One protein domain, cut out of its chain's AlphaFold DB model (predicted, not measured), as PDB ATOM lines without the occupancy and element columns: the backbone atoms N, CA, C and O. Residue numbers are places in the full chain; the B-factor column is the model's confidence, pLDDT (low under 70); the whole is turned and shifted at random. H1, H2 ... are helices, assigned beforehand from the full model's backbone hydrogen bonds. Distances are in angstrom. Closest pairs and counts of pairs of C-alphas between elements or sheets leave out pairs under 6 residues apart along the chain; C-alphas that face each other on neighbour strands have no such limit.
ATOM      1  N   TYR A   2       6.316 -11.294  -1.233       55.88
ATOM      2  CA  TYR A   2       6.558 -10.038  -1.972       55.88
ATOM      3  C   TYR A   2       7.315 -10.179  -3.309       55.88
ATOM      4  O   TYR A   2       6.957  -9.530  -4.287       55.88
ATOM      5  N   SER A   3       8.324 -11.054  -3.396       60.69
ATOM      6  CA  SER A   3       9.109 -11.226  -4.631       60.69
ATOM      7  C   SER A   3       8.315 -11.836  -5.791       60.69
ATOM      8  O   SER A   3       8.563 -11.485  -6.939       60.69
ATOM      9  N   ARG A   4       7.342 -12.713  -5.501       66.06
ATOM     10  CA  ARG A   4       6.539 -13.392  -6.529       66.06
ATOM     11  C   ARG A   4       5.501 -12.454  -7.147       66.06
ATOM     12  O   ARG A   4       5.394 -12.411  -8.364       66.06
ATOM     13  N   LEU A   5       4.801 -11.646  -6.343       72.38
ATOM     14  CA  LEU A   5       3.815 -10.679  -6.861       72.38
ATOM     15  C   LEU A   5       4.473  -9.635  -7.774       72.38
ATOM     16  O   LEU A   5       3.973  -9.319  -8.847       72.38
ATOM     17  N   ARG A   6       5.664  -9.174  -7.385       75.81
ATOM     18  CA  ARG A   6       6.462  -8.238  -8.176       75.81
ATOM     19  C   ARG A   6       6.906  -8.828  -9.521       75.81
ATOM     20  O   ARG A   6       6.933  -8.112 -10.517       75.81
ATOM     21  N   GLN A   7       7.219 -10.123  -9.570       79.56
ATOM     22  CA  GLN A   7       7.485 -10.816 -10.834       79.56
ATOM     23  C   GLN A   7       6.233 -10.863 -11.714       79.56
ATOM     24  O   GLN A   7       6.329 -10.554 -12.897       79.56
ATOM     25  N   TYR A   8       5.057 -11.149 -11.147       81.25
ATOM     26  CA  TYR A   8       3.801 -11.129 -11.902       81.25
ATOM     27  C   TYR A   8       3.448  -9.735 -12.438       81.25
ATOM     28  O   TYR A   8       2.982  -9.639 -13.567       81.25
ATOM     29  N   HIS A   9       3.720  -8.658 -11.691       83.44
ATOM     30  CA  HIS A   9       3.538  -7.286 -12.189       83.44
ATOM     31  C   HIS A   9       4.434  -6.998 -13.395       83.44
ATOM     32  O   HIS A   9       3.962  -6.481 -14.401       83.44
ATOM     33  N   LEU A  10       5.711  -7.389 -13.341       85.38
ATOM     34  CA  LEU A  10       6.620  -7.209 -14.473       85.38
ATOM     35  C   LEU A  10       6.177  -8.029 -15.696       85.38
ATOM     36  O   LEU A  10       6.162  -7.515 -16.808       85.38
ATOM     37  N   ILE A  11       5.792  -9.290 -15.485       87.88
ATOM     38  CA  ILE A  11       5.330 -10.183 -16.554       87.88
ATOM     39  C   ILE A  11       4.058  -9.632 -17.209       87.88
ATOM     40  O   ILE A  11       3.996  -9.522 -18.432       87.88
ATOM     41  N   GLY A  12       3.072  -9.227 -16.404       85.56
ATOM     42  CA  GLY A  12       1.843  -8.621 -16.908       85.56
ATOM     43  C   GLY A  12       2.098  -7.294 -17.622       85.56
ATOM     44  O   GLY A  12       1.476  -7.032 -18.646       85.56
ATOM     45  N   ALA A  13       3.059  -6.492 -17.148       88.31
ATOM     46  CA  ALA A  13       3.439  -5.255 -17.821       88.31
ATOM     47  C   ALA A  13       3.994  -5.521 -19.224       88.31
ATOM     48  O   ALA A  13       3.560  -4.891 -20.184       88.31
ATOM     49  N   ILE A  14       4.911  -6.487 -19.353       89.81
ATOM     50  CA  ILE A  14       5.459  -6.911 -20.648       89.81
ATOM     51  C   ILE A  14       4.328  -7.389 -21.568       89.81
ATOM     52  O   ILE A  14       4.293  -6.999 -22.733       89.81
ATOM     53  N   GLY A  15       3.369  -8.152 -21.033       88.19
ATOM     54  CA  GLY A  15       2.156  -8.544 -21.752       88.19
ATOM     55  C   GLY A  15       1.356  -7.347 -22.278       88.19
ATOM     56  O   GLY A  15       1.038  -7.304 -23.462       88.19
ATOM     57  N   GLY A  16       1.117  -6.331 -21.442       87.38
ATOM     58  CA  GLY A  16       0.448  -5.087 -21.843       87.38
ATOM     59  C   GLY A  16       1.198  -4.289 -22.921       87.38
ATOM     60  O   GLY A  16       0.580  -3.707 -23.805       87.38
ATOM     61  N   PHE A  17       2.533  -4.291 -22.923       90.19
ATOM     62  CA  PHE A  17       3.297  -3.664 -24.014       90.19
ATOM     63  C   PHE A  17       3.287  -4.491 -25.302       90.19
ATOM     64  O   PHE A  17       3.283  -3.922 -26.393       90.19
ATOM     65  N   LEU A  18       3.253  -5.821 -25.200       89.50
ATOM     66  CA  LEU A  18       3.113  -6.708 -26.357       89.50
ATOM     67  C   LEU A  18       1.757  -6.546 -27.041       89.50
ATOM     68  O   LEU A  18       1.712  -6.560 -28.270       89.50
ATOM     69  N   THR A  19       0.673  -6.329 -26.289       87.88
ATOM     70  CA  THR A  19      -0.639  -6.039 -26.887       87.88
ATOM     71  C   THR A  19      -0.636  -4.701 -27.626       87.88
ATOM     72  O   THR A  19      -1.117  -4.635 -28.756       87.88
ATOM     73  N   VAL A  20       0.008  -3.665 -27.071       88.62
ATOM     74  CA  VAL A  20       0.232  -2.385 -27.772       88.62
ATOM     75  C   VAL A  20       1.023  -2.591 -29.063       88.62
ATOM     76  O   VAL A  20       0.621  -2.108 -30.121       88.62
ATOM     77  N   LEU A  21       2.142  -3.314 -28.992       89.19
ATOM     78  CA  LEU A  21       2.999  -3.558 -30.147       89.19
ATOM     79  C   LEU A  21       2.260  -4.345 -31.238       89.19
ATOM     80  O   LEU A  21       2.319  -3.972 -32.408       89.19
ATOM     81  N   SER A  22       1.521  -5.387 -30.850       88.06
ATOM     82  CA  SER A  22       0.695  -6.191 -31.756       88.06
ATOM     83  C   SER A  22      -0.362  -5.339 -32.457       88.06
ATOM     84  O   SER A  22      -0.506  -5.407 -33.677       88.06
ATOM     85  N   ALA A  23      -1.031  -4.452 -31.718       85.81
ATOM     86  CA  ALA A  23      -2.025  -3.545 -32.274       85.81
ATOM     87  C   ALA A  23      -1.421  -2.536 -33.267       85.81
ATOM     88  O   ALA A  23      -1.991  -2.318 -34.335       85.81
ATOM     89  N   ILE A  24      -0.252  -1.959 -32.963       87.12
ATOM     90  CA  ILE A  24       0.450  -1.030 -33.867       87.12
ATOM     91  C   ILE A  24       0.850  -1.734 -35.167       87.12
ATOM     92  O   ILE A  24       0.595  -1.213 -36.253       87.12
ATOM     93  N   ILE A  25       1.447  -2.926 -35.065       86.12
ATOM     94  CA  ILE A  25       1.841  -3.718 -36.235       86.12
ATOM     95  C   ILE A  25       0.598  -4.115 -37.042       86.12
ATOM     96  O   ILE A  25       0.602  -3.995 -38.265       86.12
ATOM     97  N   GLY A  26      -0.487  -4.510 -36.370       83.25
ATOM     98  CA  GLY A  26      -1.767  -4.811 -37.006       83.25
ATOM     99  C   GLY A  26      -2.293  -3.635 -37.828       83.25
ATOM    100  O   GLY A  26      -2.592  -3.799 -39.007       83.25
ATOM    101  N   ILE A  27      -2.339  -2.431 -37.250       83.62
ATOM    102  CA  ILE A  27      -2.760  -1.216 -37.968       83.62
ATOM    103  C   ILE A  27      -1.862  -0.961 -39.181       83.62
ATOM    104  O   ILE A  27      -2.374  -0.700 -40.269       83.62
ATOM    105  N   ALA A  28      -0.540  -1.073 -39.018       83.19
ATOM    106  CA  ALA A  28       0.405  -0.875 -40.111       83.19
ATOM    107  C   ALA A  28       0.133  -1.846 -41.273       83.19
ATOM    108  O   ALA A  28       0.058  -1.411 -42.421       83.19
ATOM    109  N   ILE A  29      -0.112  -3.126 -40.977       81.81
ATOM    110  CA  ILE A  29      -0.432  -4.150 -41.982       81.81
ATOM    111  C   ILE A  29      -1.767  -3.852 -42.671       81.81
ATOM    112  O   ILE A  29      -1.808  -3.809 -43.898       81.81
ATOM    113  N   PHE A  30      -2.838  -3.582 -41.916       73.06
ATOM    114  CA  PHE A  30      -4.165  -3.298 -42.485       73.06
ATOM    115  C   PHE A  30      -4.221  -1.982 -43.275       73.06
ATOM    116  O   PHE A  30      -5.076  -1.829 -44.143       73.06
ATOM    117  N   SER A  31      -3.315  -1.044 -42.996       75.25
ATOM    118  CA  SER A  31      -3.159   0.195 -43.767       75.25
ATOM    119  C   SER A  31      -2.287   0.041 -45.021       75.25
ATOM    120  O   SER A  31      -2.259   0.935 -45.867       75.25
ATOM    121  N   SER A  32      -1.564  -1.076 -45.149       72.19
ATOM    122  CA  SER A  32      -0.647  -1.329 -46.259       72.19
ATOM    123  C   SER A  32      -1.341  -2.038 -47.428       72.19
ATOM    124  O   SER A  32      -2.234  -2.861 -47.241       72.19
ATOM    125  N   TYR A  33      -0.900  -1.756 -48.656       57.19
ATOM    126  CA  TYR A  33      -1.441  -2.371 -49.880       57.19
ATOM    127  C   TYR A  33      -1.046  -3.853 -50.063       57.19
ATOM    128  O   TYR A  33      -1.569  -4.519 -50.955       57.19
ATOM    129  N   TYR A  34      -0.132  -4.376 -49.235       57.47
ATOM    130  CA  TYR A  34       0.425  -5.728 -49.340       57.47
ATOM    131  C   TYR A  34       0.196  -6.506 -48.041       57.47
ATOM    132  O   TYR A  34       1.113  -6.711 -47.248       57.47
ATOM    133  N   ILE A  35      -1.040  -6.958 -47.825       73.81
ATOM    134  CA  ILE A  35      -1.347  -7.924 -46.764       73.81
ATOM    135  C   ILE A  35      -0.855  -9.294 -47.228       73.81
ATOM    136  O   ILE A  35      -1.450  -9.902 -48.119       73.81
ATOM    137  N   THR A  36       0.231  -9.779 -46.628       79.94
ATOM    138  CA  THR A  36       0.708 -11.148 -46.850       79.94
ATOM    139  C   THR A  36       0.285 -12.061 -45.691       79.94
ATOM    140  O   THR A  36       0.204 -11.595 -44.547       79.94
ATOM    141  N   PRO A  37       0.018 -13.355 -45.934       77.12
ATOM    142  CA  PRO A  37      -0.379 -14.296 -44.882       77.12
ATOM    143  C   PRO A  37       0.628 -14.375 -43.727       77.12
ATOM    144  O   PRO A  37       0.242 -14.515 -42.569       77.12
ATOM    145  N   GLU A  38       1.920 -14.225 -44.018       81.44
ATOM    146  CA  GLU A  38       3.001 -14.289 -43.031       81.44
ATOM    147  C   GLU A  38       2.931 -13.117 -42.047       81.44
ATOM    148  O   GLU A  38       3.158 -13.293 -40.850       81.44
ATOM    149  N   SER A  39       2.560 -11.926 -42.531       77.94
ATOM    150  CA  SER A  39       2.400 -10.739 -41.685       77.94
ATOM    151  C   SER A  39       1.262 -10.904 -40.666       77.94
ATOM    152  O   SER A  39       1.411 -10.532 -39.500       77.94
ATOM    153  N   LEU A  40       0.163 -11.554 -41.067       79.69
ATOM    154  CA  LEU A  40      -0.972 -11.862 -40.194       79.69
ATOM    155  C   LEU A  40      -0.617 -12.925 -39.144       79.69
ATOM    156  O   LEU A  40      -1.018 -12.804 -37.987       79.69
ATOM    157  N   ILE A  41       0.178 -13.933 -39.520       83.31
ATOM    158  CA  ILE A  41       0.658 -14.969 -38.592       83.31
ATOM    159  C   ILE A  41       1.548 -14.352 -37.508       83.31
ATOM    160  O   ILE A  41       1.384 -14.668 -36.330       83.31
ATOM    161  N   ILE A  42       2.458 -13.443 -37.876       83.75
ATOM    162  CA  ILE A  42       3.350 -12.771 -36.918       83.75
ATOM    163  C   ILE A  42       2.544 -11.972 -35.888       83.75
ATOM    164  O   ILE A  42       2.799 -12.098 -34.690       83.75
ATOM    165  N   VAL A  43       1.542 -11.201 -36.326       83.56
ATOM    166  CA  VAL A  43       0.647 -10.464 -35.413       83.56
ATOM    167  C   VAL A  43      -0.142 -11.417 -34.516       83.56
ATOM    168  O   VAL A  43      -0.247 -11.177 -33.314       83.56
ATOM    169  N   GLY A  44      -0.637 -12.530 -35.066       84.25
ATOM    170  CA  GLY A  44      -1.344 -13.557 -34.300       84.25
ATOM    171  C   GLY A  44      -0.486 -14.172 -33.190       84.25
ATOM    172  O   GLY A  44      -0.929 -14.263 -32.046       84.25
ATOM    173  N   ILE A  45       0.768 -14.525 -33.489       87.75
ATOM    174  CA  ILE A  45       1.717 -15.060 -32.498       87.75
ATOM    175  C   ILE A  45       2.018 -14.018 -31.415       87.75
ATOM    176  O   ILE A  45       2.070 -14.354 -30.231       87.75
ATOM    177  N   LEU A  46       2.191 -12.751 -31.802       87.25
ATOM    178  CA  LEU A  46       2.470 -11.669 -30.860       87.25
ATOM    179  C   LEU A  46       1.282 -11.406 -29.922       87.25
ATOM    180  O   LEU A  46       1.484 -11.188 -28.729       87.25
ATOM    181  N   GLY A  47       0.056 -11.485 -30.450       86.31
ATOM    182  CA  GLY A  47      -1.178 -11.426 -29.664       86.31
ATOM    183  C   GLY A  47      -1.279 -12.570 -28.656       86.31
ATOM    184  O   GLY A  47      -1.450 -12.317 -27.469       86.31
ATOM    185  N   ILE A  48      -1.054 -13.814 -29.096       89.38
ATOM    186  CA  ILE A  48      -1.044 -14.996 -28.213       89.38
ATOM    187  C   ILE A  48      -0.000 -14.852 -27.100       89.38
ATOM    188  O   ILE A  48      -0.275 -15.169 -25.942       89.38
ATOM    189  N   ALA A  49       1.199 -14.370 -27.434       90.25
ATOM    190  CA  ALA A  49       2.250 -14.140 -26.451       90.25
ATOM    191  C   ALA A  49       1.847 -13.058 -25.435       90.25
ATOM    192  O   ALA A  49       2.015 -13.264 -24.233       90.25
ATOM    193  N   GLY A  50       1.287 -11.935 -25.897       88.50
ATOM    194  CA  GLY A  50       0.776 -10.868 -25.035       88.50
ATOM    195  C   GLY A  50      -0.304 -11.370 -24.078       88.50
ATOM    196  O   GLY A  50      -0.143 -11.263 -22.860       88.50
ATOM    197  N   ASP A  51      -1.344 -12.005 -24.614       89.94
ATOM    198  CA  ASP A  51      -2.459 -12.555 -23.837       89.94
ATOM    199  C   ASP A  51      -1.990 -13.630 -22.851       89.94
ATOM    200  O   ASP A  51      -2.457 -13.674 -21.714       89.94
ATOM    201  N   GLY A  52      -1.016 -14.461 -23.236       88.38
ATOM    202  CA  GLY A  52      -0.420 -15.472 -22.361       88.38
ATOM    203  C   GLY A  52       0.303 -14.873 -21.154       88.38
ATOM    204  O   GLY A  52       0.160 -15.362 -20.028       88.38
ATOM    205  N   LEU A  53       1.045 -13.782 -21.351       90.44
ATOM    206  CA  LEU A  53       1.720 -13.084 -20.256       90.44
ATOM    207  C   LEU A  53       0.714 -12.381 -19.338       90.44
ATOM    208  O   LEU A  53       0.834 -12.487 -18.115       90.44
ATOM    209  N   ILE A  54      -0.316 -11.741 -19.894       89.25
ATOM    210  CA  ILE A  54      -1.388 -11.115 -19.104       89.25
ATOM    211  C   ILE A  54      -2.175 -12.185 -18.323       89.25
ATOM    212  O   ILE A  54      -2.441 -12.013 -17.131       89.25
ATOM    213  N   ALA A  55      -2.456 -13.340 -18.933       86.94
ATOM    214  CA  ALA A  55      -3.113 -14.466 -18.271       86.94
ATOM    215  C   ALA A  55      -2.285 -14.992 -17.093       86.94
ATOM    216  O   ALA A  55      -2.831 -15.291 -16.030       86.94
ATOM    217  N   SER A  56      -0.959 -15.059 -17.243       86.38
ATOM    218  CA  SER A  56      -0.064 -15.469 -16.157       86.38
ATOM    219  C   SER A  56      -0.053 -14.469 -14.993       86.38
ATOM    220  O   SER A  56       0.018 -14.883 -13.833       86.38
ATOM    221  N   TYR A  57      -0.202 -13.170 -15.277       86.94
ATOM    222  CA  TYR A  57      -0.389 -12.146 -14.252       86.94
ATOM    223  C   TYR A  57      -1.710 -12.352 -13.505       86.94
ATOM    224  O   TYR A  57      -1.688 -12.487 -12.283       86.94
ATOM    225  N   PHE A  58      -2.842 -12.467 -14.206       82.75
ATOM    226  CA  PHE A  58      -4.138 -12.679 -13.553       82.75
ATOM    227  C   PHE A  58      -4.208 -14.010 -12.793       82.75
ATOM    228  O   PHE A  58      -4.737 -14.052 -11.685       82.75
ATOM    229  N   GLY A  59      -3.595 -15.080 -13.305       79.19
ATOM    230  CA  GLY A  59      -3.444 -16.338 -12.569       79.19
ATOM    231  C   GLY A  59      -2.592 -16.192 -11.300       79.19
ATOM    232  O   GLY A  59      -2.927 -16.745 -10.249       79.19
ATOM    233  N   GLY A  60      -1.522 -15.395 -11.362       77.88
ATOM    234  CA  GLY A  60      -0.704 -15.036 -10.203       77.88
ATOM    235  C   GLY A  60      -1.478 -14.216  -9.165       77.88
ATOM    236  O   GLY A  60      -1.430 -14.522  -7.972       77.88
ATOM    237  N   VAL A  61      -2.252 -13.224  -9.612       76.94
ATOM    238  CA  VAL A  61      -3.129 -12.410  -8.759       76.94
ATOM    239  C   VAL A  61      -4.202 -13.275  -8.107       76.94
ATOM    240  O   VAL A  61      -4.385 -13.184  -6.898       76.94
ATOM    241  N   PHE A  62      -4.849 -14.181  -8.840       73.50
ATOM    242  CA  PHE A  62      -5.811 -15.133  -8.279       73.50
ATOM    243  C   PHE A  62      -5.204 -15.975  -7.146       73.50
ATOM    244  O   PHE A  62      -5.835 -16.204  -6.111       73.50
ATOM    245  N   SER A  63      -3.966 -16.435  -7.328       72.94
ATOM    246  CA  SER A  63      -3.283 -17.274  -6.344       72.94
ATOM    247  C   SER A  63      -2.902 -16.516  -5.066       72.94
ATOM    248  O   SER A  63      -2.955 -17.098  -3.980       72.94
ATOM    249  N   VAL A  64      -2.521 -15.238  -5.174       76.25
ATOM    250  CA  VAL A  64      -1.890 -14.488  -4.070       76.25
ATOM    251  C   VAL A  64      -2.828 -13.478  -3.397       76.25
ATOM    252  O   VAL A  64      -2.663 -13.213  -2.205       76.25
ATOM    253  N   SER A  65      -3.801 -12.934  -4.130       74.69
ATOM    254  CA  SER A  65      -4.725 -11.908  -3.635       74.69
ATOM    255  C   SER A  65      -5.545 -12.393  -2.436       74.69
ATOM    256  O   SER A  65      -6.036 -13.527  -2.390       74.69
ATOM    257  N   ARG A  66      -5.687 -11.514  -1.438       76.50
ATOM    258  CA  ARG A  66      -6.510 -11.774  -0.243       76.50
ATOM    259  C   ARG A  66      -7.949 -11.293  -0.408       76.50
ATOM    260  O   ARG A  66      -8.835 -11.792   0.280       76.50
ATOM    261  N   ASP A  67      -8.176 -10.343  -1.311       82.75
ATOM    262  CA  ASP A  67      -9.499  -9.806  -1.610       82.75
ATOM    263  C   ASP A  67     -10.284 -10.761  -2.523       82.75
ATOM    264  O   ASP A  67      -9.834 -11.123  -3.614       82.75
ATOM    265  N   SER A  68     -11.474 -11.173  -2.078       83.00
ATOM    266  CA  SER A  68     -12.316 -12.134  -2.796       83.00
ATOM    267  C   SER A  68     -12.808 -11.613  -4.150       83.00
ATOM    268  O   SER A  68     -12.982 -12.413  -5.072       83.00
ATOM    269  N   LEU A  69     -12.990 -10.297  -4.309       85.62
ATOM    270  CA  LEU A  69     -13.420  -9.689  -5.571       85.62
ATOM    271  C   LEU A  69     -12.275  -9.647  -6.581       85.62
ATOM    272  O   LEU A  69     -12.474 -10.024  -7.733       85.62
ATOM    273  N   ILE A  70     -11.069  -9.265  -6.148       85.75
ATOM    274  CA  ILE A  70      -9.875  -9.274  -7.011       85.75
ATOM    275  C   ILE A  70      -9.553 -10.706  -7.438       85.75
ATOM    276  O   ILE A  70      -9.276 -10.965  -8.611       85.75
ATOM    277  N   LYS A  71      -9.662 -11.660  -6.513       87.12
ATOM    278  CA  LYS A  71      -9.485 -13.078  -6.805       87.12
ATOM    279  C   LYS A  71     -10.497 -13.572  -7.839       87.12
ATOM    280  O   LYS A  71     -10.119 -14.133  -8.858       87.12
ATOM    281  N   THR A  72     -11.782 -13.314  -7.629       87.06
ATOM    282  CA  THR A  72     -12.822 -13.779  -8.560       87.06
ATOM    283  C   THR A  72     -12.694 -13.109  -9.931       87.06
ATOM    284  O   THR A  72     -12.725 -13.796 -10.947       87.06
ATOM    285  N   GLY A  73     -12.470 -11.792  -9.974       88.06
ATOM    286  CA  GLY A  73     -12.279 -11.056 -11.226       88.06
ATOM    287  C   GLY A  73     -11.044 -11.521 -12.003       88.06
ATOM    288  O   GLY A  73     -11.123 -11.739 -13.209       88.06
ATOM    289  N   SER A  74      -9.927 -11.773 -11.314       87.88
ATOM    290  CA  SER A  74      -8.702 -12.283 -11.946       87.88
ATOM    291  C   SER A  74      -8.846 -13.715 -12.467       87.88
ATOM    292  O   SER A  74      -8.321 -14.021 -13.533       87.88
ATOM    293  N   LEU A  75      -9.614 -14.577 -11.792       90.81
ATOM    294  CA  LEU A  75      -9.949 -15.902 -12.322       90.81
ATOM    295  C   LEU A  75     -10.755 -15.797 -13.622       90.81
ATOM    296  O   LEU A  75     -10.431 -16.463 -14.601       90.81
ATOM    297  N   ILE A  76     -11.789 -14.952 -13.632       91.19
ATOM    298  CA  ILE A  76     -12.647 -14.743 -14.805       91.19
ATOM    299  C   ILE A  76     -11.816 -14.186 -15.971       91.19
ATOM    300  O   ILE A  76     -11.878 -14.728 -17.074       91.19
ATOM    301  N   ALA A  77     -10.978 -13.175 -15.717       89.44
ATOM    302  CA  ALA A  77     -10.085 -12.598 -16.722       89.44
ATOM    303  C   ALA A  77      -9.096 -13.641 -17.264       89.44
ATOM    304  O   ALA A  77      -8.944 -13.782 -18.475       89.44
ATOM    305  N   GLY A  78      -8.481 -14.436 -16.382       89.31
ATOM    306  CA  GLY A  78      -7.559 -15.503 -16.767       89.31
ATOM    307  C   GLY A  78      -8.210 -16.588 -17.631       89.31
ATOM    308  O   GLY A  78      -7.615 -17.016 -18.619       89.31
ATOM    309  N   ILE A  79      -9.441 -17.005 -17.309       89.44
ATOM    310  CA  ILE A  79     -10.202 -17.969 -18.122       89.44
ATOM    311  C   ILE A  79     -10.524 -17.378 -19.497       89.44
ATOM    312  O   ILE A  79     -10.337 -18.056 -20.506       89.44
ATOM    313  N   GLY A  80     -10.969 -16.120 -19.549       90.50
ATOM    314  CA  GLY A  80     -11.236 -15.437 -20.814       90.50
ATOM    315  C   GLY A  80      -9.985 -15.332 -21.694       90.50
ATOM    316  O   GLY A  80     -10.054 -15.608 -22.887       90.50
ATOM    317  N   LEU A  81      -8.826 -15.005 -21.111       89.62
ATOM    318  CA  LEU A  81      -7.567 -14.897 -21.853       89.62
ATOM    319  C   LEU A  81      -7.093 -16.269 -22.339       89.62
ATOM    320  O   LEU A  81      -6.681 -16.407 -23.486       89.62
ATOM    321  N   GLY A  82      -7.227 -17.311 -21.510       89.75
ATOM    322  CA  GLY A  82      -6.970 -18.692 -21.924       89.75
ATOM    323  C   GLY A  82      -7.859 -19.131 -23.092       89.75
ATOM    324  O   GLY A  82      -7.392 -19.800 -24.016       89.75
ATOM    325  N   TRP A  83      -9.124 -18.707 -23.091       91.50
ATOM    326  CA  TRP A  83     -10.041 -18.937 -24.202       91.50
ATOM    327  C   TRP A  83      -9.623 -18.176 -25.465       91.50
ATOM    328  O   TRP A  83      -9.587 -18.767 -26.541       91.50
ATOM    329  N   ASN A  84      -9.243 -16.900 -25.347       90.25
ATOM    330  CA  ASN A  84      -8.758 -16.104 -26.477       90.25
ATOM    331  C   ASN A  84      -7.513 -16.728 -27.116       90.25
ATOM    332  O   ASN A  84      -7.456 -16.848 -28.338       90.25
ATOM    333  N   ILE A  85      -6.572 -17.220 -26.305       90.56
ATOM    334  CA  ILE A  85      -5.385 -17.941 -26.783       90.56
ATOM    335  C   ILE A  85      -5.785 -19.200 -27.557       90.56
ATOM    336  O   ILE A  85      -5.287 -19.430 -28.658       90.56
ATOM    337  N   LEU A  86      -6.699 -20.008 -27.010       89.88
ATOM    338  CA  LEU A  86      -7.171 -21.220 -27.678       89.88
ATOM    339  C   LEU A  86      -7.803 -20.890 -29.036       89.88
ATOM    340  O   LEU A  86      -7.454 -21.498 -30.047       89.88
ATOM    341  N   ILE A  87      -8.703 -19.908 -29.074       90.00
ATOM    342  CA  ILE A  87      -9.372 -19.500 -30.310       90.00
ATOM    343  C   ILE A  87      -8.380 -18.903 -31.312       90.00
ATOM    344  O   ILE A  87      -8.480 -19.214 -32.497       90.00
ATOM    345  N   ALA A  88      -7.392 -18.127 -30.868       86.88
ATOM    346  CA  ALA A  88      -6.342 -17.599 -31.737       86.88
ATOM    347  C   ALA A  88      -5.512 -18.723 -32.385       86.88
ATOM    348  O   ALA A  88      -5.226 -18.666 -33.580       86.88
ATOM    349  N   ILE A  89      -5.195 -19.793 -31.645       88.19
ATOM    350  CA  ILE A  89      -4.520 -20.979 -32.199       88.19
ATOM    351  C   ILE A  89      -5.405 -21.681 -33.241       88.19
ATOM    352  O   ILE A  89      -4.918 -22.056 -34.307       88.19
ATOM    353  N   LEU A  90      -6.707 -21.838 -32.974       87.06
ATOM    354  CA  LEU A  90      -7.637 -22.425 -33.947       87.06
ATOM    355  C   LEU A  90      -7.765 -21.571 -35.217       87.06
ATOM    356  O   LEU A  90      -7.817 -22.117 -36.319       87.06
ATOM    357  N   GLN A  91      -7.777 -20.246 -35.078       85.88
ATOM    358  CA  GLN A  91      -7.823 -19.324 -36.213       85.88
ATOM    359  C   GLN A  91      -6.548 -19.406 -37.059       85.88
ATOM    360  O   GLN A  91      -6.640 -19.425 -38.286       85.88
ATOM    361  N   LEU A  92      -5.375 -19.559 -36.432       85.00
ATOM    362  CA  LEU A  92      -4.118 -19.833 -37.141       85.00
ATOM    363  C   LEU A  92      -4.148 -21.176 -37.889       85.00
ATOM    364  O   LEU A  92      -3.550 -21.295 -38.956       85.00
ATOM    365  N   ALA A  93      -4.878 -22.169 -37.376       84.25
ATOM    366  CA  ALA A  93      -5.118 -23.444 -38.055       84.25
ATOM    367  C   ALA A  93      -6.204 -23.372 -39.155       84.25
ATOM    368  O   ALA A  93      -6.535 -24.392 -39.757       84.25
ATOM    369  N   GLY A  94      -6.764 -22.187 -39.430       78.94
ATOM    370  CA  GLY A  94      -7.763 -21.958 -40.478       78.94
ATOM    371  C   GLY A  94      -9.219 -22.163 -40.044       78.94
ATOM    372  O   GLY A  94     -10.111 -22.153 -40.892       78.94
ATOM    373  N   VAL A  95      -9.485 -22.335 -38.745       82.81
ATOM    374  CA  VAL A  95     -10.829 -22.575 -38.204       82.81
ATOM    375  C   VAL A  95     -11.372 -21.303 -37.545       82.81
ATOM    376  O   VAL A  95     -10.961 -20.920 -36.449       82.81
ATOM    377  N   TYR A  96     -12.336 -20.653 -38.199       76.38
ATOM    378  CA  TYR A  96     -12.879 -19.364 -37.765       76.38
ATOM    379  C   TYR A  96     -14.248 -19.507 -37.089       76.38
ATOM    380  O   TYR A  96     -15.270 -19.684 -37.749       76.38
ATOM    381  N   PHE A  97     -14.283 -19.348 -35.763       79.31
ATOM    382  CA  PHE A  97     -15.521 -19.270 -34.982       79.31
ATOM    383  C   PHE A  97     -15.679 -17.890 -34.340       79.31
ATOM    384  O   PHE A  97     -15.284 -17.666 -33.195       79.31
ATOM    385  N   PHE A  98     -16.284 -16.958 -35.077       79.00
ATOM    386  CA  PHE A  98     -16.438 -15.565 -34.642       79.00
ATOM    387  C   PHE A  98     -17.209 -15.423 -33.317       79.00
ATOM    388  O   PHE A  98     -16.808 -14.662 -32.441       79.00
ATOM    389  N   VAL A  99     -18.272 -16.211 -33.128       84.31
ATOM    390  CA  VAL A  99     -19.083 -16.185 -31.896       84.31
ATOM    391  C   VAL A  99     -18.274 -16.639 -30.676       84.31
ATOM    392  O   VAL A  99     -18.398 -16.057 -29.601       84.31
ATOM    393  N   LEU A 100     -17.411 -17.647 -30.838       84.56
ATOM    394  CA  LEU A 100     -16.565 -18.141 -29.750       84.56
ATOM    395  C   LEU A 100     -15.455 -17.141 -29.412       84.56
ATOM    396  O   LEU A 100     -15.151 -16.970 -28.235       84.56
ATOM    397  N   ALA A 101     -14.883 -16.463 -30.410       83.19
ATOM    398  CA  ALA A 101     -13.909 -15.396 -30.185       83.19
ATOM    399  C   ALA A 101     -14.525 -14.245 -29.373       83.19
ATOM    400  O   ALA A 101     -13.957 -13.811 -28.372       83.19
ATOM    401  N   LEU A 102     -15.731 -13.812 -29.751       86.12
ATOM    402  CA  LEU A 102     -16.456 -12.755 -29.050       86.12
ATOM    403  C   LEU A 102     -16.752 -13.129 -27.588       86.12
ATOM    404  O   LEU A 102     -16.614 -12.293 -26.697       86.12
ATOM    405  N   LEU A 103     -17.127 -14.385 -27.330       88.81
ATOM    406  CA  LEU A 103     -17.410 -14.863 -25.978       88.81
ATOM    407  C   LEU A 103     -16.178 -14.774 -25.068       88.81
ATOM    408  O   LEU A 103     -16.299 -14.316 -23.934       88.81
ATOM    409  N   GLY A 104     -14.997 -15.141 -25.572       86.81
ATOM    410  CA  GLY A 104     -13.740 -14.995 -24.835       86.81
ATOM    411  C   GLY A 104     -13.453 -13.550 -24.444       86.81
ATOM    412  O   GLY A 104     -13.211 -13.262 -23.272       86.81
ATOM    413  N   VAL A 105     -13.590 -12.629 -25.402       87.69
ATOM    414  CA  VAL A 105     -13.409 -11.188 -25.175       87.69
ATOM    415  C   VAL A 105     -14.385 -10.667 -24.114       87.69
ATOM    416  O   VAL A 105     -13.967  -9.994 -23.172       87.69
ATOM    417  N   LEU A 106     -15.667 -11.031 -24.180       90.06
ATOM    418  CA  LEU A 106     -16.643 -10.618 -23.164       90.06
ATOM    419  C   LEU A 106     -16.285 -11.133 -21.765       90.06
ATOM    420  O   LEU A 106     -16.387 -10.383 -20.793       90.06
ATOM    421  N   VAL A 107     -15.843 -12.390 -21.657       92.25
ATOM    422  CA  VAL A 107     -15.410 -12.974 -20.380       92.25
ATOM    423  C   VAL A 107     -14.176 -12.245 -19.845       92.25
ATOM    424  O   VAL A 107     -14.155 -11.902 -18.662       92.25
ATOM    425  N   THR A 108     -13.189 -11.928 -20.695       90.81
ATOM    426  CA  THR A 108     -12.021 -11.133 -20.273       90.81
ATOM    427  C   THR A 108     -12.421  -9.770 -19.734       90.81
ATOM    428  O   THR A 108     -12.041  -9.428 -18.618       90.81
ATOM    429  N   ILE A 109     -13.263  -9.036 -20.468       90.56
ATOM    430  CA  ILE A 109     -13.724  -7.706 -20.068       90.56
ATOM    431  C   ILE A 109     -14.457  -7.784 -18.729       90.56
ATOM    432  O   ILE A 109     -14.165  -7.001 -17.831       90.56
ATOM    433  N   ALA A 110     -15.368  -8.744 -18.554       91.00
ATOM    434  CA  ALA A 110     -16.103  -8.901 -17.303       91.00
ATOM    435  C   ALA A 110     -15.163  -9.123 -16.104       91.00
ATOM    436  O   ALA A 110     -15.332  -8.490 -15.061       91.00
ATOM    437  N   GLY A 111     -14.153  -9.984 -16.257       89.62
ATOM    438  CA  GLY A 111     -13.167 -10.245 -15.212       89.62
ATOM    439  C   GLY A 111     -12.292  -9.032 -14.901       89.62
ATOM    440  O   GLY A 111     -12.152  -8.650 -13.736       89.62
ATOM    441  N   GLU A 112     -11.751  -8.389 -15.934       89.19
ATOM    442  CA  GLU A 112     -10.894  -7.212 -15.790       89.19
ATOM    443  C   GLU A 112     -11.641  -6.040 -15.148       89.19
ATOM    444  O   GLU A 112     -11.126  -5.421 -14.217       89.19
ATOM    445  N   VAL A 113     -12.889  -5.783 -15.554       92.31
ATOM    446  CA  VAL A 113     -13.721  -4.718 -14.978       92.31
ATOM    447  C   VAL A 113     -13.887  -4.898 -13.469       92.31
ATOM    448  O   VAL A 113     -13.720  -3.935 -12.722       92.31
ATOM    449  N   ILE A 114     -14.149  -6.122 -12.995       90.31
ATOM    450  CA  ILE A 114     -14.282  -6.400 -11.556       90.31
ATOM    451  C   ILE A 114     -12.986  -6.047 -10.814       90.31
ATOM    452  O   ILE A 114     -13.031  -5.392  -9.769       90.31
ATOM    453  N   VAL A 115     -11.829  -6.443 -11.359       88.31
ATOM    454  CA  VAL A 115     -10.519  -6.171 -10.747       88.31
ATOM    455  C   VAL A 115     -10.222  -4.673 -10.725       88.31
ATOM    456  O   VAL A 115      -9.875  -4.137  -9.673       88.31
ATOM    457  N   PHE A 116     -10.378  -3.977 -11.853       89.00
ATOM    458  CA  PHE A 116     -10.009  -2.566 -11.965       89.00
ATOM    459  C   PHE A 116     -10.962  -1.640 -11.213       89.00
ATOM    460  O   PHE A 116     -10.501  -0.699 -10.571       89.00
ATOM    461  N   VAL A 117     -12.266  -1.926 -11.186       89.69
ATOM    462  CA  VAL A 117     -13.208  -1.180 -10.333       89.69
ATOM    463  C   VAL A 117     -12.830  -1.345  -8.863       89.69
ATOM    464  O   VAL A 117     -12.792  -0.365  -8.115       89.69
ATOM    465  N   LYS A 118     -12.471  -2.563  -8.443       89.88
ATOM    466  CA  LYS A 118     -12.025  -2.806  -7.071       89.88
ATOM    467  C   LYS A 118     -10.715  -2.073  -6.760       89.88
ATOM    468  O   LYS A 118     -10.627  -1.440  -5.707       89.88
ATOM    469  N   LEU A 119      -9.749  -2.067  -7.678       84.88
ATOM    470  CA  LEU A 119      -8.508  -1.293  -7.547       84.88
ATOM    471  C   LEU A 119      -8.771   0.210  -7.411       84.88
ATOM    472  O   LEU A 119      -8.191   0.837  -6.527       84.88
ATOM    473  N   ILE A 120      -9.691   0.773  -8.201       87.69
ATOM    474  CA  ILE A 120     -10.096   2.182  -8.082       87.69
ATOM    475  C   ILE A 120     -10.632   2.468  -6.677       87.69
ATOM    476  O   ILE A 120     -10.243   3.462  -6.073       87.69
ATOM    477  N   THR A 121     -11.487   1.600  -6.123       87.44
ATOM    478  CA  THR A 121     -12.017   1.795  -4.760       87.44
ATOM    479  C   THR A 121     -10.959   1.649  -3.666       87.44
ATOM    480  O   THR A 121     -11.078   2.282  -2.622       87.44
ATOM    481  N   LEU A 122      -9.924   0.837  -3.892       85.50
ATOM    482  CA  LEU A 122      -8.870   0.583  -2.910       85.50
ATOM    483  C   LEU A 122      -7.818   1.701  -2.899       85.50
ATOM    484  O   LEU A 122      -7.343   2.090  -1.835       85.50
ATOM    485  N   PHE A 123      -7.514   2.267  -4.068       84.81
ATOM    486  CA  PHE A 123      -6.490   3.296  -4.266       84.81
ATOM    487  C   PHE A 123      -7.075   4.669  -4.641       84.81
ATOM    488  O   PHE A 123      -6.459   5.432  -5.379       84.81
ATOM    489  N   GLN A 124      -8.246   5.033  -4.103       82.06
ATOM    490  CA  GLN A 124      -8.931   6.299  -4.435       82.06
ATOM    491  C   GLN A 124      -8.089   7.565  -4.211       82.06
ATOM    492  O   GLN A 124      -8.381   8.604  -4.800       82.06
ATOM    493  N   ARG A 125      -7.073   7.506  -3.343       80.19
ATOM    494  CA  ARG A 125      -6.194   8.646  -3.039       80.19
ATOM    495  C   ARG A 125      -5.042   8.817  -4.029       80.19
ATOM    496  O   ARG A 125      -4.487   9.908  -4.105       80.19
ATOM    497  N   ASP A 126      -4.720   7.782  -4.799       84.75
ATOM    498  CA  ASP A 126      -3.619   7.792  -5.757       84.75
ATOM    499  C   ASP A 126      -4.157   8.054  -7.165       84.75
ATOM    500  O   ASP A 126      -4.608   7.150  -7.875       84.75
ATOM    501  N   SER A 127      -4.093   9.318  -7.587       84.56
ATOM    502  CA  SER A 127      -4.654   9.770  -8.866       84.56
ATOM    503  C   SER A 127      -4.098   9.005 -10.072       84.56
ATOM    504  O   SER A 127      -4.848   8.702 -10.996       84.56
ATOM    505  N   LEU A 128      -2.815   8.629 -10.053       86.19
ATOM    506  CA  LEU A 128      -2.180   7.878 -11.140       86.19
ATOM    507  C   LEU A 128      -2.780   6.479 -11.315       86.19
ATOM    508  O   LEU A 128      -3.087   6.087 -12.439       86.19
ATOM    509  N   ILE A 129      -2.997   5.743 -10.219       85.75
ATOM    510  CA  ILE A 129      -3.573   4.389 -10.258       85.75
ATOM    511  C   ILE A 129      -4.982   4.447 -10.851       85.75
ATOM    512  O   ILE A 129      -5.324   3.656 -11.731       85.75
ATOM    513  N   VAL A 130      -5.780   5.421 -10.406       87.62
ATOM    514  CA  VAL A 130      -7.144   5.629 -10.900       87.62
ATOM    515  C   VAL A 130      -7.141   5.966 -12.392       87.62
ATOM    516  O   VAL A 130      -7.889   5.356 -13.152       87.62
ATOM    517  N   VAL A 131      -6.271   6.878 -12.833       89.44
ATOM    518  CA  VAL A 131      -6.151   7.267 -14.246       89.44
ATOM    519  C   VAL A 131      -5.768   6.073 -15.123       89.44
ATOM    520  O   VAL A 131      -6.413   5.841 -16.144       89.44
ATOM    521  N   PHE A 132      -4.779   5.271 -14.720       89.25
ATOM    522  CA  PHE A 132      -4.407   4.069 -15.470       89.25
ATOM    523  C   PHE A 132      -5.542   3.037 -15.517       89.25
ATOM    524  O   PHE A 132      -5.800   2.480 -16.580       89.25
ATOM    525  N   CYS A 133      -6.278   2.826 -14.419       88.88
ATOM    526  CA  CYS A 133      -7.446   1.936 -14.424       88.88
ATOM    527  C   CYS A 133      -8.547   2.437 -15.373       88.88
ATOM    528  O   CYS A 133      -9.150   1.639 -16.086       88.88
ATOM    529  N   ILE A 134      -8.789   3.752 -15.427       89.31
ATOM    530  CA  ILE A 134      -9.748   4.347 -16.368       89.31
ATOM    531  C   ILE A 134      -9.290   4.130 -17.813       89.31
ATOM    532  O   ILE A 134     -10.112   3.752 -18.644       89.31
ATOM    533  N   PHE A 135      -7.998   4.305 -18.117       89.25
ATOM    534  CA  PHE A 135      -7.462   3.998 -19.448       89.25
ATOM    535  C   PHE A 135      -7.671   2.532 -19.832       89.25
ATOM    536  O   PHE A 135      -8.094   2.262 -20.955       89.25
ATOM    537  N   VAL A 136      -7.450   1.596 -18.904       89.69
ATOM    538  CA  VAL A 136      -7.708   0.170 -19.153       89.69
ATOM    539  C   VAL A 136      -9.179  -0.081 -19.469       89.69
ATOM    540  O   VAL A 136      -9.489  -0.633 -20.521       89.69
ATOM    541  N   LEU A 137     -10.089   0.383 -18.610       90.88
ATOM    542  CA  LEU A 137     -11.534   0.202 -18.786       90.88
ATOM    543  C   LEU A 137     -12.045   0.828 -20.089       90.88
ATOM    544  O   LEU A 137     -12.829   0.214 -20.812       90.88
ATOM    545  N   LEU A 138     -11.584   2.040 -20.398       90.38
ATOM    546  CA  LEU A 138     -11.939   2.744 -21.623       90.38
ATOM    547  C   LEU A 138     -11.429   1.982 -22.852       90.38
ATOM    548  O   LEU A 138     -12.199   1.726 -23.776       90.38
ATOM    549  N   GLY A 139     -10.159   1.571 -22.846       87.56
ATOM    550  CA  GLY A 139      -9.558   0.804 -23.936       87.56
ATOM    551  C   GLY A 139     -10.264  -0.531 -24.180       87.56
ATOM    552  O   GLY A 139     -10.550  -0.864 -25.326       87.56
ATOM    553  N   LEU A 140     -10.630  -1.254 -23.116       88.19
ATOM    554  CA  LEU A 140     -11.402  -2.498 -23.206       88.19
ATOM    555  C   LEU A 140     -12.781  -2.272 -23.831       88.19
ATOM    556  O   LEU A 140     -13.180  -3.021 -24.719       88.19
ATOM    557  N   LEU A 141     -13.493  -1.222 -23.418       87.50
ATOM    558  CA  LEU A 141     -14.802  -0.894 -23.984       87.50
ATOM    559  C   LEU A 141     -14.697  -0.571 -25.479       87.50
ATOM    560  O   LEU A 141     -15.470  -1.083 -26.284       87.50
ATOM    561  N   LEU A 142     -13.726   0.260 -25.859       86.81
ATOM    562  CA  LEU A 142     -13.498   0.618 -27.257       86.81
ATOM    563  C   LEU A 142     -13.004  -0.576 -28.091       86.81
ATOM    564  O   LEU A 142     -13.306  -0.634 -29.284       86.81
ATOM    565  N   SER A 143     -12.315  -1.549 -27.482       85.12
ATOM    566  CA  SER A 143     -11.815  -2.751 -28.168       85.12
ATOM    567  C   SER A 143     -12.918  -3.653 -28.729       85.12
ATOM    568  O   SER A 143     -12.673  -4.391 -29.680       85.12
ATOM    569  N   LEU A 144     -14.153  -3.530 -28.221       81.94
ATOM    570  CA  LEU A 144     -15.330  -4.198 -28.787       81.94
ATOM    571  C   LEU A 144     -15.697  -3.678 -30.181       81.94
ATOM    572  O   LEU A 144     -16.280  -4.411 -30.977       81.94
ATOM    573  N   PHE A 145     -15.383  -2.415 -30.467       81.38
ATOM    574  CA  PHE A 145     -15.752  -1.749 -31.716       81.38
ATOM    575  C   PHE A 145     -14.560  -1.601 -32.658       81.38
ATOM    576  O   PHE A 145     -14.719  -1.675 -33.875       81.38
ATOM    577  N   TRP A 146     -13.364  -1.400 -32.100       80.19
ATOM    578  CA  TRP A 146     -12.158  -1.135 -32.869       80.19
ATOM    579  C   TRP A 146     -10.928  -1.841 -32.314       80.19
ATOM    580  O   TRP A 146     -10.545  -1.666 -31.161       80.19
ATOM    581  N   THR A 147     -10.215  -2.541 -33.193       73.12
ATOM    582  CA  THR A 147      -8.996  -3.288 -32.852       73.12
ATOM    583  C   THR A 147      -7.853  -2.394 -32.366       73.12
ATOM    584  O   THR A 147      -7.089  -2.808 -31.496       73.12
ATOM    585  N   TRP A 148      -7.760  -1.146 -32.844       78.81
ATOM    586  CA  TRP A 148      -6.732  -0.189 -32.411       78.81
ATOM    587  C   TRP A 148      -6.878   0.236 -30.946       78.81
ATOM    588  O   TRP A 148      -5.902   0.646 -30.322       78.81
ATOM    589  N   ALA A 149      -8.072   0.120 -30.364       83.62
ATOM    590  CA  ALA A 149      -8.320   0.542 -28.991       83.62
ATOM    591  C   ALA A 149      -7.598  -0.319 -27.945       83.62
ATOM    592  O   ALA A 149      -7.368   0.139 -26.824       83.62
ATOM    593  N   SER A 150      -7.163  -1.521 -28.333       82.50
ATOM    594  CA  SER A 150      -6.278  -2.368 -27.525       82.50
ATOM    595  C   SER A 150      -4.941  -1.690 -27.184       82.50
ATOM    596  O   SER A 150      -4.327  -2.027 -26.175       82.50
ATOM    597  N   ILE A 151      -4.522  -0.666 -27.944       87.38
ATOM    598  CA  ILE A 151      -3.377   0.193 -27.598       87.38
ATOM    599  C   ILE A 151      -3.627   0.918 -26.272       87.38
ATOM    600  O   ILE A 151      -2.731   1.022 -25.438       87.38
ATOM    601  N   ILE A 152      -4.845   1.418 -26.064       88.06
ATOM    602  CA  ILE A 152      -5.196   2.190 -24.871       88.06
ATOM    603  C   ILE A 152      -5.223   1.267 -23.652       88.06
ATOM    604  O   ILE A 152      -4.633   1.597 -22.621       88.06
ATOM    605  N   SER A 153      -5.860   0.095 -23.768       87.56
ATOM    606  CA  SER A 153      -5.927  -0.854 -22.654       87.56
ATOM    607  C   SER A 153      -4.569  -1.476 -22.343       87.56
ATOM    608  O   SER A 153      -4.192  -1.540 -21.175       87.56
ATOM    609  N   GLY A 154      -3.795  -1.854 -23.363       85.06
ATOM    610  CA  GLY A 154      -2.447  -2.394 -23.202       85.06
ATOM    611  C   GLY A 154      -1.480  -1.393 -22.568       85.06
ATOM    612  O   GLY A 154      -0.781  -1.733 -21.614       85.06
ATOM    613  N   ALA A 155      -1.496  -0.130 -23.011       87.19
ATOM    614  CA  ALA A 155      -0.669   0.924 -22.421       87.19
ATOM    615  C   ALA A 155      -1.103   1.257 -20.987       87.19
ATOM    616  O   ALA A 155      -0.253   1.447 -20.114       87.19
ATOM    617  N   GLY A 156      -2.414   1.287 -20.725       87.88
ATOM    618  CA  GLY A 156      -2.965   1.477 -19.387       87.88
ATOM    619  C   GLY A 156      -2.528   0.374 -18.422       87.88
ATOM    620  O   GLY A 156      -2.037   0.668 -17.333       87.88
ATOM    621  N   LEU A 157      -2.638  -0.888 -18.844       88.69
ATOM    622  CA  LEU A 157      -2.296  -2.059 -18.037       88.69
ATOM    623  C   LEU A 157      -0.780  -2.166 -17.838       88.69
ATOM    624  O   LEU A 157      -0.315  -2.353 -16.714       88.69
ATOM    625  N   GLY A 158       0.001  -1.964 -18.902       85.38
ATOM    626  CA  GLY A 158       1.461  -1.918 -18.849       85.38
ATOM    627  C   GLY A 158       1.983  -0.828 -17.909       85.38
ATOM    628  O   GLY A 158       2.831  -1.093 -17.055       85.38
ATOM    629  N   GLY A 159       1.428   0.383 -18.014       85.31
ATOM    630  CA  GLY A 159       1.771   1.519 -17.158       85.31
ATOM    631  C   GLY A 159       1.404   1.294 -15.692       85.31
ATOM    632  O   GLY A 159       2.236   1.515 -14.811       85.31
ATOM    633  N   LEU A 160       0.199   0.778 -15.426       88.44
ATOM    634  CA  LEU A 160      -0.258   0.446 -14.075       88.44
ATOM    635  C   LEU A 160       0.670  -0.568 -13.394       88.44
ATOM    636  O   LEU A 160       1.078  -0.390 -12.247       88.44
ATOM    637  N   LEU A 161       1.022  -1.638 -14.107       87.00
ATOM    638  CA  LEU A 161       1.813  -2.724 -13.542       87.00
ATOM    639  C   LEU A 161       3.285  -2.346 -13.355       87.00
ATOM    640  O   LEU A 161       3.885  -2.740 -12.352       87.00
ATOM    641  N   ILE A 162       3.856  -1.515 -14.237       88.38
ATOM    642  CA  ILE A 162       5.163  -0.890 -13.984       88.38
ATOM    643  C   ILE A 162       5.094   0.007 -12.752       88.38
ATOM    644  O   ILE A 162       6.005  -0.032 -11.926       88.38
ATOM    645  N   TYR A 163       4.028   0.795 -12.597       85.88
ATOM    646  CA  TYR A 163       3.873   1.666 -11.437       85.88
ATOM    647  C   TYR A 163       3.852   0.858 -10.132       85.88
ATOM    648  O   TYR A 163       4.589   1.187  -9.198       85.88
ATOM    649  N   PHE A 164       3.105  -0.250 -10.096       84.75
ATOM    650  CA  PHE A 164       3.100  -1.175  -8.960       84.75
ATOM    651  C   PHE A 164       4.450  -1.853  -8.732       84.75
ATOM    652  O   PHE A 164       4.858  -2.028  -7.583       84.75
ATOM    653  N   TYR A 165       5.160  -2.219  -9.800       83.12
ATOM    654  CA  TYR A 165       6.506  -2.779  -9.709       83.12
ATOM    655  C   TYR A 165       7.508  -1.777  -9.116       83.12
ATOM    656  O   TYR A 165       8.284  -2.138  -8.233       83.12
ATOM    657  N   ALA A 166       7.485  -0.525  -9.581       83.50
ATOM    658  CA  ALA A 166       8.417   0.521  -9.170       83.50
ATOM    659  C   ALA A 166       8.187   0.968  -7.718       83.50
ATOM    660  O   ALA A 166       9.148   1.182  -6.983       83.50
ATOM    661  N   HIS A 167       6.925   1.045  -7.290       81.00
ATOM    662  CA  HIS A 167       6.547   1.480  -5.942       81.00
ATOM    663  C   HIS A 167       6.361   0.319  -4.949       81.00
ATOM    664  O   HIS A 167       5.951   0.549  -3.816       81.00
ATOM    665  N   ASN A 168       6.673  -0.926  -5.344       77.81
ATOM    666  CA  ASN A 168       6.487  -2.142  -4.534       77.81
ATOM    667  C   ASN A 168       5.075  -2.273  -3.926       77.81
ATOM    668  O   ASN A 168       4.911  -2.727  -2.793       77.81
TER     669      ASN A 168
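What this domain is: This is residues 2 to 168 of the 171 residues of an uncharacterized protein of [Clostridium] leptum (UniProt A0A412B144). Six helices stand side by side in a closed ring, H1 to H6 in chain order with H6 back beside H1, and no helix fills its middle. The 167 printed residues are all helix in class, compact with a radius of gyration of the C-alphas of 15.6 A, and span 48 by 29 by 25 A.

Where its parts are: H1, residues 2 to 31, begins at C-alpha 2 (6.558, -10.038, -1.972) and is 44.1 A long. H2 is residues 37 to 64, 40.8 A; H3 68 to 92; H4 98 to 122; H5 127 to 143; H6 147 to 166, ending at C-alpha 166 (8.417, 0.521, -9.170).

How they stand to each other: The bundle is up and down, each helix running against the one before. H1 and H2 touch, C-alphas of Gly 15 and Gly 50 4.3 A apart. H1 and H6 touch at a shallow tilt of 24 degrees, closest C-alphas Ala 13 and Gly 158, 4.0 A. H4 touches H5 with residues 109 to 120 alone, closest C-alphas Ile 120 and Val 130, 5.3 A. H3 touches H2 and H4; H5 touches H6. Every O i to N i+4 pair is within hydrogen-bond range in H1 to H5, and 14 of 16 in H6.

The domain as a whole: The printed part has no cut; its five links are tight. Residues 31 to 38 stand free. Residues 2 to 4 and 33 to 34 have pLDDT under 70.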